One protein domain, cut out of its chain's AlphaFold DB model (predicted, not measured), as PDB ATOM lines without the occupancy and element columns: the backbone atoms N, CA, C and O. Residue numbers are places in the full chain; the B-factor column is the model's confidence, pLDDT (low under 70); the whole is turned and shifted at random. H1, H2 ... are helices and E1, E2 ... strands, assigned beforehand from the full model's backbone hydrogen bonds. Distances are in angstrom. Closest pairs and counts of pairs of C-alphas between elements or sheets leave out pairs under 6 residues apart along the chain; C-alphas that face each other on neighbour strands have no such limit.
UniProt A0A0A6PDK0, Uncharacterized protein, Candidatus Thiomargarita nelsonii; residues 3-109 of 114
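What this domain is: This is residues 3 to 109 of the 114 residues of an uncharacterized protein of Candidatus Thiomargarita nelsonii (UniProt A0A0A6PDK0). A long helix, H2, and a shorter one, H3, meet near their ends as an L, and the short helix H1 packs on H3; the strand hairpin E3-E4 lies nearest the middle, and a second, separate hairpin, E1-E2, lies farther from H2. A long loop after E4 runs outward and turns back to the start of H2, and residues 60 to 65 and 68 to 73 stick out there. The 107 printed residues include three named helices and four named strands, in the order E1 E2 H1 E3 E4 H2 H3, with two antiparallel sheets of two strands each; the class is mixed, helices and strands. The whole is only just compact, close to loose, with a radius of gyration of the C-alphas of 15.1 A, and spans 45 by 30 by 25 A.

How they stand to each other: E3, residues 40 to 44, and E4, residues 49 to 53, form an antiparallel hairpin at 158 degrees, with N 42 and O 51 within hydrogen-bond range at 2.8 A. Residues 18 to 19 pair antiparallel with residues 41 to 42 of E3. E1, residues 3 to 6, and E2, residues 9 to 13, form another antiparallel hairpin at 144 degrees, with N 4 and O 11 within hydrogen-bond range at 2.8 A. The closest C-alphas of E2 and E3 are those of Leu 13 and Trp 42, 7.6 A apart. H2, residues 69 to 90, has one pair of C-alphas within 8 A of E4, those of Leu 52 and Ala 79, 7.7 A apart. H3, residues 94 to 107, touches H2, about perpendicular at 85 degrees, through residues 95 to 100 of H3 and 85 to 90 of H2; their closest C-alphas are those of Cys 89 and Gly 96, 3.7 A apart. H1, residues 25 to 30, touches H3 at residues 98 to 102 alone, opposite ways at a shallow tilt of 32 degrees, only just short of steep; the closest C-alphas are those of Val 26 and Phe 99, 6.1 A apart. H1 and H2 are apart. Every O i to N i+4 pair is within hydrogen-bond range in H1 and H2, and 9 of 10 in H3.

Where its parts are: E3 is 12.6 A long and E4 12.5 A. E1, 10.0 A, begins at C-alpha 3 (46.879, 32.918, -59.506), and E2 is 13.0 A. H1 is 8.9 A. H2 runs 31.3 A from C-alpha 69 (21.850, 24.301, -43.901). H3, 20.8 A, ends at C-alpha 107 (55.694, 41.984, -46.528).

The domain as a whole: The two C-alphas farthest apart, those of Glu 64 and Gln 109, are 47.1 A apart. The printed part has no cut; the links E2 to H1 and E4 to H2 are long. The mean pLDDT of the printed part is 86.1, and residues 66 to 67 and 105 to 109 are under 70.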
ATOM      1  N   ALA A   3      47.882  33.932 -59.193       84.81
ATOM      2  CA  ALA A   3      46.879  32.918 -59.506       84.81
ATOM      3  C   ALA A   3      46.882  31.818 -58.440       84.81
ATOM      4  O   ALA A   3      47.939  31.281 -58.116       84.81
ATOM      5  N   TYR A   4      45.695  31.476 -57.955       85.50
ATOM      6  CA  TYR A   4      45.447  30.400 -57.005       85.50
ATOM      7  C   TYR A   4      44.488  29.385 -57.614       85.50
ATOM      8  O   TYR A   4      43.587  29.762 -58.366       85.50
ATOM      9  N   TYR A   5      44.688  28.116 -57.272       83.69
ATOM     10  CA  TYR A   5      43.782  27.028 -57.617       83.69
ATOM     11  C   TYR A   5      43.238  26.442 -56.326       83.69
ATOM     12  O   TYR A   5      44.010  25.918 -55.531       83.69
ATOM     13  N   GLU A   6      41.930  26.551 -56.126       78.62
ATOM     14  CA  GLU A   6      41.254  26.040 -54.938       78.62
ATOM     15  C   GLU A   6      39.915  25.423 -55.303       78.62
ATOM     16  O   GLU A   6      39.144  26.001 -56.066       78.62
ATOM     17  N   SER A   7      39.645  24.232 -54.764       73.69
ATOM     18  CA  SER A   7      38.433  23.455 -55.064       73.69
ATOM     19  C   SER A   7      38.137  23.317 -56.570       73.69
ATOM     20  O   SER A   7      36.988  23.385 -56.979       73.69
ATOM     21  N   GLY A   8      39.165  23.180 -57.418       78.56
ATOM     22  CA  GLY A   8      39.002  23.094 -58.880       78.56
ATOM     23  C   GLY A   8      38.769  24.435 -59.594       78.56
ATOM     24  O   GLY A   8      38.790  24.487 -60.823       78.56
ATOM     25  N   LEU A   9      38.629  25.536 -58.851       83.06
ATOM     26  CA  LEU A   9      38.440  26.883 -59.380       83.06
ATOM     27  C   LEU A   9      39.756  27.661 -59.404       83.06
ATOM     28  O   LEU A   9      40.617  27.505 -58.539       83.06
ATOM     29  N   ARG A  10      39.898  28.550 -60.392       87.88
ATOM     30  CA  ARG A  10      41.026  29.481 -60.490       87.88
ATOM     31  C   ARG A  10      40.608  30.874 -60.033       87.88
ATOM     32  O   ARG A  10      39.755  31.494 -60.664       87.88
ATOM     33  N   LEU A  11      41.285  31.405 -59.018       87.62
ATOM     34  CA  LEU A  11      41.123  32.782 -58.552       87.62
ATOM     35  C   LEU A  11      42.383  33.599 -58.868       87.62
ATOM     36  O   LEU A  11      43.500  33.153 -58.614       87.62
ATOM     37  N   ASN A  12      42.219  34.805 -59.417       89.06
ATOM     38  CA  ASN A  12      43.330  35.730 -59.653       89.06
ATOM     39  C   ASN A  12      43.160  36.972 -58.767       89.06
ATOM     40  O   ASN A  12      42.192  37.708 -58.941       89.06
ATOM     41  N   LEU A  13      44.109  37.223 -57.862       85.94
ATOM     42  CA  LEU A  13      44.090  38.376 -56.950       85.94
ATOM     43  C   LEU A  13      45.266  39.338 -57.218       85.94
ATOM     44  O   LEU A  13      46.329  38.905 -57.684       85.94
ATOM     45  N   PRO A  14      45.135  40.649 -56.938       84.88
ATOM     46  CA  PRO A  14      46.239  41.607 -57.057       84.88
ATOM     47  C   PRO A  14      47.428  41.227 -56.164       84.88
ATOM     48  O   PRO A  14      47.248  40.876 -55.003       84.88
ATOM     49  N   LYS A  15      48.658  41.276 -56.696       82.31
ATOM     50  CA  LYS A  15      49.858  40.817 -55.969       82.31
ATOM     51  C   LYS A  15      50.104  41.706 -54.745       82.31
ATOM     52  O   LYS A  15      50.117  42.921 -54.885       82.31
ATOM     53  N   GLY A  16      50.359  41.094 -53.588       81.81
ATOM     54  CA  GLY A  16      50.741  41.810 -52.363       81.81
ATOM     55  C   GLY A  16      49.592  42.516 -51.637       81.81
ATOM     56  O   GLY A  16      49.841  43.244 -50.684       81.81
ATOM     57  N   GLU A  17      48.346  42.312 -52.066       87.44
ATOM     58  CA  GLU A  17      47.164  42.902 -51.416       87.44
ATOM     59  C   GLU A  17      46.212  41.851 -50.848       87.44
ATOM     60  O   GLU A  17      45.089  42.157 -50.461       87.44
ATOM     61  N   HIS A  18      46.648  40.599 -50.786       90.88
ATOM     62  CA  HIS A  18      45.873  39.500 -50.235       90.88
ATOM     63  C   HIS A  18      46.717  38.651 -49.292       90.88
ATOM     64  O   HIS A  18      47.947  38.667 -49.348       90.88
ATOM     65  N   PHE A  19      46.034  37.897 -48.443       91.19
ATOM     66  CA  PHE A  19      46.617  36.934 -47.523       91.19
ATOM     67  C   PHE A  19      45.730  35.692 -47.426       91.19
ATOM     68  O   PHE A  19      44.553  35.724 -47.797       91.19
ATOM     69  N   ARG A  20      46.295  34.609 -46.896       92.06
ATOM     70  CA  ARG A  20      45.577  33.374 -46.573       92.06
ATOM     71  C   ARG A  20      45.934  32.978 -45.152       92.06
ATOM     72  O   ARG A  20      47.116  32.929 -44.819       92.06
ATOM     73  N   PHE A  21      44.934  32.687 -44.328       91.31
ATOM     74  CA  PHE A  21      45.170  32.265 -42.945       91.31
ATOM     75  C   PHE A  21      45.991  30.971 -42.873       91.31
ATOM     76  O   PHE A  21      46.920  30.904 -42.073       91.31
ATOM     77  N   GLN A  22      45.769  30.033 -43.795       90.94
ATOM     78  CA  GLN A  22      46.533  28.787 -43.894       90.94
ATOM     79  C   GLN A  22      48.043  28.977 -44.098       90.94
ATOM     80  O   GLN A  22      48.814  28.080 -43.767       90.94
ATOM     81  N   ASP A  23      48.485  30.128 -44.618       90.31
ATOM     82  CA  ASP A  23      49.912  30.426 -44.778       90.31
ATOM     83  C   ASP A  23      50.539  30.889 -43.447       90.31
ATOM     84  O   ASP A  23      51.756  30.822 -43.274       90.31
ATOM     85  N   CYS A  24      49.717  31.304 -42.476       90.00
ATOM     86  CA  CYS A  24      50.154  31.784 -41.173       90.00
ATOM     87  C   CYS A  24      50.526  30.641 -40.227       90.00
ATOM     88  O   CYS A  24      49.679  29.863 -39.800       90.00
ATOM     89  N   GLU A  25      51.787  30.601 -39.795       90.19
ATOM     90  CA  GLU A  25      52.275  29.590 -38.841       90.19
ATOM     91  C   GLU A  25      51.482  29.572 -37.526       90.19
ATOM     92  O   GLU A  25      51.152  28.513 -36.997       90.19
ATOM     93  N   VAL A  26      51.088  30.747 -37.026       90.56
ATOM     94  CA  VAL A  26      50.258  30.859 -35.816       90.56
ATOM     95  C   VAL A  26      48.908  30.184 -36.027       90.56
ATOM     96  O   VAL A  26      48.443  29.461 -35.150       90.56
ATOM     97  N   TYR A  27      48.301  30.380 -37.201       91.50
ATOM     98  CA  TYR A  27      47.065  29.697 -37.553       91.50
ATOM     99  C   TYR A  27      47.279  28.186 -37.655       91.50
ATOM    100  O   TYR A  27      46.495  27.443 -37.079       91.50
ATOM    101  N   LYS A  28      48.356  27.712 -38.295       90.88
ATOM    102  CA  LYS A  28      48.646  26.271 -38.426       90.88
ATOM    103  C   LYS A  28      48.724  25.550 -37.074       90.88
ATOM    104  O   LYS A  28      48.317  24.398 -36.968       90.88
ATOM    105  N   HIS A  29      49.190  26.223 -36.022       88.56
ATOM    106  CA  HIS A  29      49.198  25.672 -34.659       88.56
ATOM    107  C   HIS A  29      47.820  25.648 -33.975       88.56
ATOM    108  O   HIS A  29      47.626  24.928 -32.993       88.56
ATOM    109  N   LEU A  30      46.877  26.452 -34.457       87.00
ATOM    110  CA  LEU A  30      45.516  26.553 -33.930       87.00
ATOM    111  C   LEU A  30      44.512  25.745 -34.764       87.00
ATOM    112  O   LEU A  30      43.503  25.283 -34.225       87.00
ATOM    113  N   CYS A  31      44.786  25.549 -36.057       77.88
ATOM    114  CA  CYS A  31      43.964  24.760 -36.959       77.88
ATOM    115  C   CYS A  31      43.926  23.314 -36.436       77.88
ATOM    116  O   CYS A  31      44.954  22.678 -36.212       77.88
ATOM    117  N   GLY A  32      42.729  22.834 -36.099       71.62
ATOM    118  CA  GLY A  32      42.529  21.587 -35.345       71.62
ATOM    119  C   GLY A  32      41.831  21.775 -33.995       71.62
ATOM    120  O   GLY A  32      41.184  20.850 -33.515       71.62
ATOM    121  N   GLN A  33      41.828  22.987 -33.428       83.12
ATOM    122  CA  GLN A  33      41.038  23.333 -32.233       83.12
ATOM    123  C   GLN A  33      39.631  23.848 -32.583       83.12
ATOM    124  O   GLN A  33      39.088  24.710 -31.901       83.12
ATOM    125  N   LYS A  34      39.046  23.339 -33.677       85.44
ATOM    126  CA  LYS A  34      37.795  23.825 -34.296       85.44
ATOM    127  C   LYS A  34      37.822  25.271 -34.808       85.44
ATOM    128  O   LYS A  34      36.793  25.721 -35.292       85.44
ATOM    129  N   LEU A  35      38.967  25.954 -34.760       90.44
ATOM    130  CA  LEU A  35      39.151  27.250 -35.405       90.44
ATOM    131  C   LEU A  35      39.121  27.073 -36.925       90.44
ATOM    132  O   LEU A  35      39.890  26.272 -37.466       90.44
ATOM    133  N   LYS A  36      38.233  27.808 -37.586       93.88
ATOM    134  CA  LYS A  36      38.064  27.800 -39.037       93.88
ATOM    135  C   LYS A  36      38.546  29.107 -39.661       93.88
ATOM    136  O   LYS A  36      38.765  30.113 -38.993       93.88
ATOM    137  N   GLU A  37      38.689  29.086 -40.978       94.50
ATOM    138  CA  GLU A  37      39.160  30.225 -41.755       94.50
ATOM    139  C   GLU A  37      38.391  30.361 -43.067       94.50
ATOM    140  O   GLU A  37      37.943  29.366 -43.648       94.50
ATOM    141  N   MET A  38      38.282  31.597 -43.541       95.12
ATOM    142  CA  MET A  38      38.027  31.880 -44.949       95.12
ATOM    143  C   MET A  38      39.317  31.675 -45.750       95.12
ATOM    144  O   MET A  38      40.408  31.989 -45.266       95.12
ATOM    145  N   ASP A  39      39.191  31.199 -46.987       92.69
ATOM    146  CA  ASP A  39      40.346  30.840 -47.821       92.69
ATOM    147  C   ASP A  39      41.267  32.034 -48.137       92.69
ATOM    148  O   ASP A  39      42.494  31.882 -48.174       92.69
ATOM    149  N   PHE A  40      40.685  33.219 -48.366       93.31
ATOM    150  CA  PHE A  40      41.419  34.437 -48.719       93.31
ATOM    151  C   PHE A  40      40.876  35.679 -48.011       93.31
ATOM    152  O   PHE A  40      39.668  35.892 -47.916       93.31
ATOM    153  N   GLY A  41      41.789  36.561 -47.611       93.75
ATOM    154  CA  GLY A  41      41.506  37.967 -47.351       93.75
ATOM    155  C   GLY A  41      42.121  38.839 -48.443       93.75
ATOM    156  O   GLY A  41      43.305  38.700 -48.731       93.75
ATOM    157  N   TRP A  42      41.349  39.740 -49.049       93.62
ATOM    158  CA  TRP A  42      41.822  40.680 -50.071       93.62
ATOM    159  C   TRP A  42      41.490  42.120 -49.686       93.62
ATOM    160  O   TRP A  42      40.327  42.491 -49.533       93.62
ATOM    161  N   TRP A  43      42.525  42.943 -49.542       92.25
ATOM    162  CA  TRP A  43      42.394  44.370 -49.306       92.25
ATOM    163  C   TRP A  43      42.277  45.124 -50.630       92.25
ATOM    164  O   TRP A  43      43.239  45.229 -51.383       92.25
ATOM    165  N   GLN A  44      41.099  45.675 -50.899       91.81
ATOM    166  CA  GLN A  44      40.849  46.546 -52.038       91.81
ATOM    167  C   GLN A  44      41.057  48.005 -51.618       91.81
ATOM    168  O   GLN A  44      40.173  48.628 -51.017       91.81
ATOM    169  N   LYS A  45      42.237  48.549 -51.930       88.12
ATOM    170  CA  LYS A  45      42.674  49.876 -51.467       88.12
ATOM    171  C   LYS A  45      41.772  51.007 -51.941       88.12
ATOM    172  O   LYS A  45      41.430  51.874 -51.144       88.12
ATOM    173  N   GLU A  46      41.351  50.983 -53.202       91.12
ATOM    174  CA  GLU A  46      40.584  52.067 -53.833       91.12
ATOM    175  C   GLU A  46      39.230  52.285 -53.154       91.12
ATOM    176  O   GLU A  46      38.692  53.388 -53.163       91.12
ATOM    177  N   GLN A  47      38.681  51.223 -52.560       92.75
ATOM    178  CA  GLN A  47      37.385  51.231 -51.887       92.75
ATOM    179  C   GLN A  47      37.509  51.118 -50.364       92.75
ATOM    180  O   GLN A  47      36.485  51.025 -49.686       92.75
ATOM    181  N   ASN A  48      38.738  51.106 -49.830       90.31
ATOM    182  CA  ASN A  48      39.031  50.913 -48.411       90.31
ATOM    183  C   ASN A  48      38.262  49.718 -47.813       90.31
ATOM    184  O   ASN A  48      37.585  49.837 -46.788       90.31
ATOM    185  N   ARG A  49      38.303  48.573 -48.506       93.38
ATOM    186  CA  ARG A  49      37.463  47.409 -48.204       93.38
ATOM    187  C   ARG A  49      38.291  46.141 -48.078       93.38
ATOM    188  O   ARG A  49      39.073  45.818 -48.967       93.38
ATOM    189  N   LEU A  50      38.052  45.384 -47.009       93.19
ATOM    190  CA  LEU A  50      38.543  44.016 -46.874       93.19
ATOM    191  C   LEU A  50      37.460  43.041 -47.337       93.19
ATOM    192  O   LEU A  50      36.366  43.010 -46.777       93.19
ATOM    193  N   TRP A  51      37.786  42.230 -48.334       94.62
ATOM    194  CA  TRP A  51      36.989  41.086 -48.750       94.62
ATOM    195  C   TRP A  51      37.498  39.833 -48.045       94.62
ATOM    196  O   TRP A  51      38.694  39.553 -48.089       94.62
ATOM    197  N   LEU A  52      36.595  39.075 -47.430       95.12
ATOM    198  CA  LEU A  52      36.853  37.706 -46.993       95.12
ATOM    199  C   LEU A  52      36.140  36.766 -47.958       95.12
ATOM    200  O   LEU A  52      34.940  36.916 -48.190       95.12
ATOM    201  N   ILE A  53      36.894  35.856 -48.559       93.44
ATOM    202  CA  ILE A  53      36.443  35.050 -49.689       93.44
ATOM    203  C   ILE A  53      36.620  33.581 -49.325       93.44
ATOM    204  O   ILE A  53      37.730  33.138 -49.036       93.44
ATOM    205  N   GLU A  54      35.517  32.843 -49.379       92.44
ATOM    206  CA  GLU A  54      35.489  31.383 -49.370       92.44
ATOM    207  C   GLU A  54      35.219  30.905 -50.797       92.44
ATOM    208  O   GLU A  54      34.278  31.373 -51.445       92.44
ATOM    209  N   ILE A  55      36.029  29.973 -51.290       90.00
ATOM    210  CA  ILE A  55      35.877  29.394 -52.621       90.00
ATOM    211  C   ILE A  55      35.173  28.049 -52.487       90.00
ATOM    212  O   ILE A  55      35.617  27.149 -51.776       90.00
ATOM    213  N   LYS A  56      34.066  27.897 -53.214       84.75
ATOM    214  CA  LYS A  56      33.327  26.640 -53.317       84.75
ATOM    215  C   LYS A  56      32.957  26.380 -54.764       84.75
ATOM    216  O   LYS A  56      32.384  27.248 -55.419       84.75
ATOM    217  N   ASP A  57      33.271  25.180 -55.235       84.38
ATOM    218  CA  ASP A  57      32.775  24.692 -56.513       84.38
ATOM    219  C   ASP A  57      31.490  23.895 -56.296       84.38
ATOM    220  O   ASP A  57      31.476  22.858 -55.633       84.38
ATOM    221  N   TYR A  58      30.400  24.410 -56.855       81.19
ATOM    222  CA  TYR A  58      29.084  23.780 -56.831       81.19
ATOM    223  C   TYR A  58      28.632  23.320 -58.221       81.19
ATOM    224  O   TYR A  58      27.458  22.990 -58.405       81.19
ATOM    225  N   ALA A  59      29.528  23.305 -59.217       81.12
ATOM    226  CA  ALA A  59      29.196  22.927 -60.591       81.12
ATOM    227  C   ALA A  59      28.577  21.523 -60.684       81.12
ATOM    228  O   ALA A  59      27.748  21.269 -61.557       81.12
ATOM    229  N   HIS A  60      28.932  20.639 -59.750       80.94
ATOM    230  CA  HIS A  60      28.468  19.255 -59.693       80.94
ATOM    231  C   HIS A  60      27.218  19.036 -58.829       80.94
ATOM    232  O   HIS A  60      26.714  17.920 -58.789       80.94
ATOM    233  N   LEU A  61      26.717  20.074 -58.150       80.88
ATOM    234  CA  LEU A  61      25.557  19.972 -57.263       80.88
ATOM    235  C   LEU A  61      24.269  20.395 -57.977       80.88
ATOM    236  O   LEU A  61      24.249  21.385 -58.724       80.88
ATOM    237  N   THR A  62      23.180  19.680 -57.700       81.25
ATOM    238  CA  THR A  62      21.813  20.086 -58.052       81.25
ATOM    239  C   THR A  62      21.381  21.317 -57.250       81.25
ATOM    240  O   THR A  62      21.991  21.678 -56.247       81.25
ATOM    241  N   THR A  63      20.312  21.997 -57.671       75.19
ATOM    242  CA  THR A  63      19.813  23.202 -56.982       75.19
ATOM    243  C   THR A  63      19.456  22.954 -55.512       75.19
ATOM    244  O   THR A  63      19.709  23.818 -54.679       75.19
ATOM    245  N   GLU A  64      18.919  21.780 -55.183       73.00
ATOM    246  CA  GLU A  64      18.568  21.393 -53.808       73.00
ATOM    247  C   GLU A  64      19.813  21.083 -52.961       73.00
ATOM    248  O   GLU A  64      19.839  21.342 -51.760       73.00
ATOM    249  N   GLU A  65      20.888  20.612 -53.596       74.12
ATOM    250  CA  GLU A  65      22.189  20.361 -52.965       74.12
ATOM    251  C   GLU A  65      23.062  21.621 -52.861       74.12
ATOM    252  O   GLU A  65      24.073  21.614 -52.161       74.12
ATOM    253  N   ARG A  66      22.703  22.715 -53.548       67.56
ATOM    254  CA  ARG A  66      23.573  23.892 -53.704       67.56
ATOM    255  C   ARG A  66      23.750  24.758 -52.463       67.56
ATOM    256  O   ARG A  66      24.601  25.632 -52.523       67.56
ATOM    257  N   LEU A  67      23.017  24.544 -51.370       66.00
ATOM    258  CA  LEU A  67      23.184  25.267 -50.092       66.00
ATOM    259  C   LEU A  67      22.399  24.589 -48.941       66.00
ATOM    260  O   LEU A  67      21.531  25.209 -48.327       66.00
ATOM    261  N   PRO A  68      22.643  23.311 -48.613       72.88
ATOM    262  CA  PRO A  68      22.066  22.710 -47.415       72.88
ATOM    263  C   PRO A  68      22.505  23.479 -46.156       72.88
ATOM    264  O   PRO A  68      23.618  24.007 -46.100       72.88
ATOM    265  N   ASN A  69      21.648  23.509 -45.127       79.69
ATOM    266  CA  ASN A  69      21.850  24.301 -43.901       79.69
ATOM    267  C   ASN A  69      23.252  24.142 -43.287       79.69
ATOM    268  O   ASN A  69      23.853  25.127 -42.871       79.69
ATOM    269  N   HIS A  70      23.817  22.931 -43.314       79.00
ATOM    270  CA  HIS A  70      25.150  22.667 -42.768       79.00
ATOM    271  C   HIS A  70      26.285  23.408 -43.508       79.00
ATOM    272  O   HIS A  70      27.298  23.735 -42.893       79.00
ATOM    273  N   LEU A  71      26.150  23.696 -44.812       81.62
ATOM    274  CA  LEU A  71      27.133  24.504 -45.547       81.62
ATOM    275  C   LEU A  71      27.040  25.977 -45.157       81.62
ATOM    276  O   LEU A  71      28.072  26.636 -45.033       81.62
ATOM    277  N   LEU A  72      25.821  26.476 -44.935       84.94
ATOM    278  CA  LEU A  72      25.601  27.833 -44.448       84.94
ATOM    279  C   LEU A  72      26.155  28.000 -43.030       84.94
ATOM    280  O   LEU A  72      26.905  28.938 -42.785       84.94
ATOM    281  N   GLU A  73      25.849  27.073 -42.123       89.56
ATOM    282  CA  GLU A  73      26.398  27.055 -40.761       89.56
ATOM    283  C   GLU A  73      27.928  27.033 -40.787       89.56
ATOM    284  O   GLU A  73      28.583  27.858 -40.154       89.56
ATOM    285  N   ASN A  74      28.518  26.163 -41.612       89.94
ATOM    286  CA  ASN A  74      29.966  26.096 -41.753       89.94
ATOM    287  C   ASN A  74      30.579  27.393 -42.313       89.94
ATOM    288  O   ASN A  74      31.683  27.766 -41.912       89.94
ATOM    289  N   LEU A  75      29.890  28.079 -43.230       91.06
ATOM    290  CA  LEU A  75      30.319  29.380 -43.745       91.06
ATOM    291  C   LEU A  75      30.238  30.466 -42.661       91.06
ATOM    292  O   LEU A  75      31.147  31.288 -42.556       91.06
ATOM    293  N   VAL A  76      29.184  30.454 -41.839       92.94
ATOM    294  CA  VAL A  76      29.025  31.375 -40.703       92.94
ATOM    295  C   VAL A  76      30.131  31.166 -39.670       92.94
ATOM    296  O   VAL A  76      30.724  32.151 -39.227       92.94
ATOM    297  N   ASP A  77      30.471  29.918 -39.336       94.12
ATOM    298  CA  ASP A  77      31.589  29.607 -38.437       94.12
ATOM    299  C   ASP A  77      32.910  30.171 -38.983       94.12
ATOM    300  O   ASP A  77      33.613  30.907 -38.295       94.12
ATOM    301  N   LYS A  78      33.223  29.883 -40.257       95.25
ATOM    302  CA  LYS A  78      34.433  30.379 -40.937       95.25
ATOM    303  C   LYS A  78      34.518  31.903 -40.932       95.25
ATOM    304  O   LYS A  78      35.587  32.459 -40.662       95.25
ATOM    305  N   ALA A  79      33.406  32.580 -41.217       95.56
ATOM    306  CA  ALA A  79      33.327  34.035 -41.177       95.56
ATOM    307  C   ALA A  79      33.578  34.568 -39.762       95.56
ATOM    308  O   ALA A  79      34.385  35.479 -39.580       95.56
ATOM    309  N   THR A  80      32.918  33.974 -38.768       96.19
ATOM    310  CA  THR A  80      33.016  34.373 -37.361       96.19
ATOM    311  C   THR A  80      34.444  34.226 -36.852       96.19
ATOM    312  O   THR A  80      35.019  35.194 -36.355       96.19
ATOM    313  N   ASP A  81      35.057  33.063 -37.054       96.00
ATOM    314  CA  ASP A  81      36.423  32.787 -36.612       96.00
ATOM    315  C   ASP A  81      37.445  33.690 -37.309       96.00
ATOM    316  O   ASP A  81      38.331  34.253 -36.661       96.00
ATOM    317  N   SER A  82      37.280  33.925 -38.615       96.12
ATOM    318  CA  SER A  82      38.139  34.849 -39.367       96.12
ATOM    319  C   SER A  82      38.044  36.278 -38.837       96.12
ATOM    320  O   SER A  82      39.062  36.951 -38.658       96.12
ATOM    321  N   LEU A  83      36.830  36.751 -38.541       96.44
ATOM    322  CA  LEU A  83      36.615  38.071 -37.956       96.44
ATOM    323  C   LEU A  83      37.181  38.164 -36.537       96.44
ATOM    324  O   LEU A  83      37.769  39.188 -36.200       96.44
ATOM    325  N   LEU A  84      37.070  37.112 -35.724       95.75
ATOM    326  CA  LEU A  84      37.673  37.062 -34.389       95.75
ATOM    327  C   LEU A  84      39.202  37.105 -34.456       95.75
ATOM    328  O   LEU A  84      39.824  37.849 -33.693       95.75
ATOM    329  N   MET A  85      39.818  36.381 -35.394       94.69
ATOM    330  CA  MET A  85      41.260  36.463 -35.639       94.69
ATOM    331  C   MET A  85      41.674  37.891 -36.019       94.69
ATOM    332  O   MET A  85      42.581  38.448 -35.400       94.69
ATOM    333  N   LEU A  86      40.968  38.532 -36.955       94.94
ATOM    334  CA  LEU A  86      41.235  39.923 -37.349       94.94
ATOM    335  C   LEU A  86      41.017  40.916 -36.201       94.94
ATOM    336  O   LEU A  86      41.845  41.802 -35.982       94.94
ATOM    337  N   ALA A  87      39.937  40.756 -35.437       95.81
ATOM    338  CA  ALA A  87      39.652  41.570 -34.263       95.81
ATOM    339  C   ALA A  87      40.755  41.420 -33.211       95.81
ATOM    340  O   ALA A  87      41.159  42.407 -32.600       95.81
ATOM    341  N   SER A  88      41.307  40.214 -33.044       95.44
ATOM    342  CA  SER A  88      42.438  39.975 -32.149       95.44
ATOM    343  C   SER A  88      43.678  40.770 -32.578       95.44
ATOM    344  O   SER A  88      44.320  41.394 -31.725       95.44
ATOM    345  N   CYS A  89      43.975  40.818 -33.886       93.94
ATOM    346  CA  CYS A  89      45.055  41.629 -34.456       93.94
ATOM    347  C   CYS A  89      44.822  43.116 -34.191       93.94
ATOM    348  O   CYS A  89      45.715  43.804 -33.693       93.94
ATOM    349  N   TRP A  90      43.606  43.601 -34.457       93.19
ATOM    350  CA  TRP A  90      43.241  45.000 -34.244       93.19
ATOM    351  C   TRP A  90      43.343  45.404 -32.767       93.19
ATOM    352  O   TRP A  90      43.980  46.407 -32.437       93.19
ATOM    353  N   ALA A  91      42.805  44.588 -31.863       96.12
ATOM    354  CA  ALA A  91      42.880  44.797 -30.420       96.12
ATOM    355  C   ALA A  91      44.285  44.545 -29.837       96.12
ATOM    356  O   ALA A  91      44.509  44.771 -28.648       96.12
ATOM    357  N   LYS A  92      45.242  44.080 -30.654       95.50
ATOM    358  CA  LYS A  92      46.621  43.759 -30.260       95.50
ATOM    359  C   LYS A  92      46.687  42.804 -29.066       95.50
ATOM    360  O   LYS A  92      47.539  42.975 -28.188       95.50
ATOM    361  N   THR A  93      45.812  41.799 -29.021       96.06
ATOM    362  CA  THR A  93      45.883  40.743 -27.995       96.06
ATOM    363  C   THR A  93      47.181  39.938 -28.143       96.06
ATOM    364  O   THR A  93      47.903  40.093 -29.129       96.06
ATOM    365  N   GLY A  94      47.499  39.059 -27.182       94.75
ATOM    366  CA  GLY A  94      48.683  38.191 -27.276       94.75
ATOM    367  C   GLY A  94      48.745  37.438 -28.611       94.75
ATOM    368  O   GLY A  94      49.694  37.621 -29.370       94.75
ATOM    369  N   LYS A  95      47.670  36.713 -28.952       90.75
ATOM    370  CA  LYS A  95      47.542  36.013 -30.241       90.75
ATOM    371  C   LYS A  95      47.445  36.949 -31.441       90.75
ATOM    372  O   LYS A  95      48.068  36.686 -32.461       90.75
ATOM    373  N   GLY A  96      46.753  38.078 -31.311       93.38
ATOM    374  CA  GLY A  96      46.670  39.069 -32.384       93.38
ATOM    375  C   GLY A  96      48.019  39.644 -32.812       93.38
ATOM    376  O   GLY A  96      48.251  39.894 -33.996       93.38
ATOM    377  N   ARG A  97      48.941  39.832 -31.860       94.25
ATOM    378  CA  ARG A  97      50.314  40.257 -32.160       94.25
ATOM    379  C   ARG A  97      51.112  39.165 -32.863       94.25
ATOM    380  O   ARG A  97      51.831  39.487 -33.804       94.25
ATOM    381  N   GLU A  98      50.954  37.905 -32.457       93.38
ATOM    382  CA  GLU A  98      51.570  36.764 -33.145       93.38
ATOM    383  C   GLU A  98      51.104  36.692 -34.613       93.38
ATOM    384  O   GLU A  98      51.936  36.640 -35.519       93.38
ATOM    385  N   PHE A  99      49.790  36.787 -34.866       91.19
ATOM    386  CA  PHE A  99      49.233  36.831 -36.225       91.19
ATOM    387  C   PHE A  99      49.786  38.004 -37.043       91.19
ATOM    388  O   PHE A  99      50.233  37.828 -38.176       91.19
ATOM    389  N   SER A 100      49.785  39.207 -36.464       90.19
ATOM    390  CA  SER A 100      50.258  40.418 -37.146       90.19
ATOM    391  C   SER A 100      51.742  40.334 -37.515       90.19
ATOM    392  O   SER A 100      52.123  40.763 -38.604       90.19
ATOM    393  N   ALA A 101      52.574  39.760 -36.641       89.25
ATOM    394  CA  ALA A 101      54.010  39.627 -36.867       89.25
ATOM    395  C   ALA A 101      54.326  38.783 -38.112       89.25
ATOM    396  O   ALA A 101      55.174  39.183 -38.907       89.25
ATOM    397  N   HIS A 102      53.599  37.680 -38.330       86.12
ATOM    398  CA  HIS A 102      53.770  36.826 -39.512       86.12
ATOM    399  C   HIS A 102      53.544  37.595 -40.828       86.12
ATOM    400  O   HIS A 102      54.330  37.502 -41.770       86.12
ATOM    401  N   TYR A 103      52.479  38.399 -40.901       77.50
ATOM    402  CA  TYR A 103      52.164  39.156 -42.118       77.50
ATOM    403  C   TYR A 103      53.012  40.421 -42.283       77.50
ATOM    404  O   TYR A 103      53.181  40.912 -43.400       77.50
ATOM    405  N   GLN A 104      53.582  40.948 -41.199       73.56
ATOM    406  CA  GLN A 104      54.562  42.029 -41.269       73.56
ATOM    407  C   GLN A 104      55.918  41.513 -41.766       73.56
ATOM    408  O   GLN A 104      56.489  42.120 -42.669       73.56
ATOM    409  N   SER A 105      56.408  40.368 -41.279       60.44
ATOM    410  CA  SER A 105      57.695  39.807 -41.726       60.44
ATOM    411  C   SER A 105      57.685  39.386 -43.199       60.44
ATOM    412  O   SER A 105      58.684  39.562 -43.894       60.44
ATOM    413  N   ASN A 106      56.545  38.903 -43.705       56.81
ATOM    414  CA  ASN A 106      56.408  38.458 -45.097       56.81
ATOM    415  C   ASN A 106      56.193  39.600 -46.110       56.81
ATOM    416  O   ASN A 106      56.442  39.414 -47.300       56.81
ATOM    417  N   ASN A 107      55.806  40.802 -45.662       49.09
ATOM    418  CA  ASN A 107      55.694  41.984 -46.528       49.09
ATOM    419  C   ASN A 107      57.017  42.764 -46.691       49.09
ATOM    420  O   ASN A 107      57.123  43.587 -47.599       49.09
ATOM    421  N   PHE A 108      58.047  42.482 -45.882       33.03
ATOM    422  CA  PHE A 108      59.349  43.171 -45.942       33.03
ATOM    423  C   PHE A 108      60.444  42.445 -46.743       33.03
ATOM    424  O   PHE A 108      61.516  43.011 -46.937       33.03
ATOM    425  N   GLN A 109      60.190  41.252 -47.295       35.88
ATOM    426  CA  GLN A 109      61.175  40.574 -48.157       35.88
ATOM    427  C   GLN A 109      61.167  41.027 -49.632       35.88
ATOM    428  O   GLN A 109      62.024  40.601 -50.398       35.88
TER     429      GLN A 109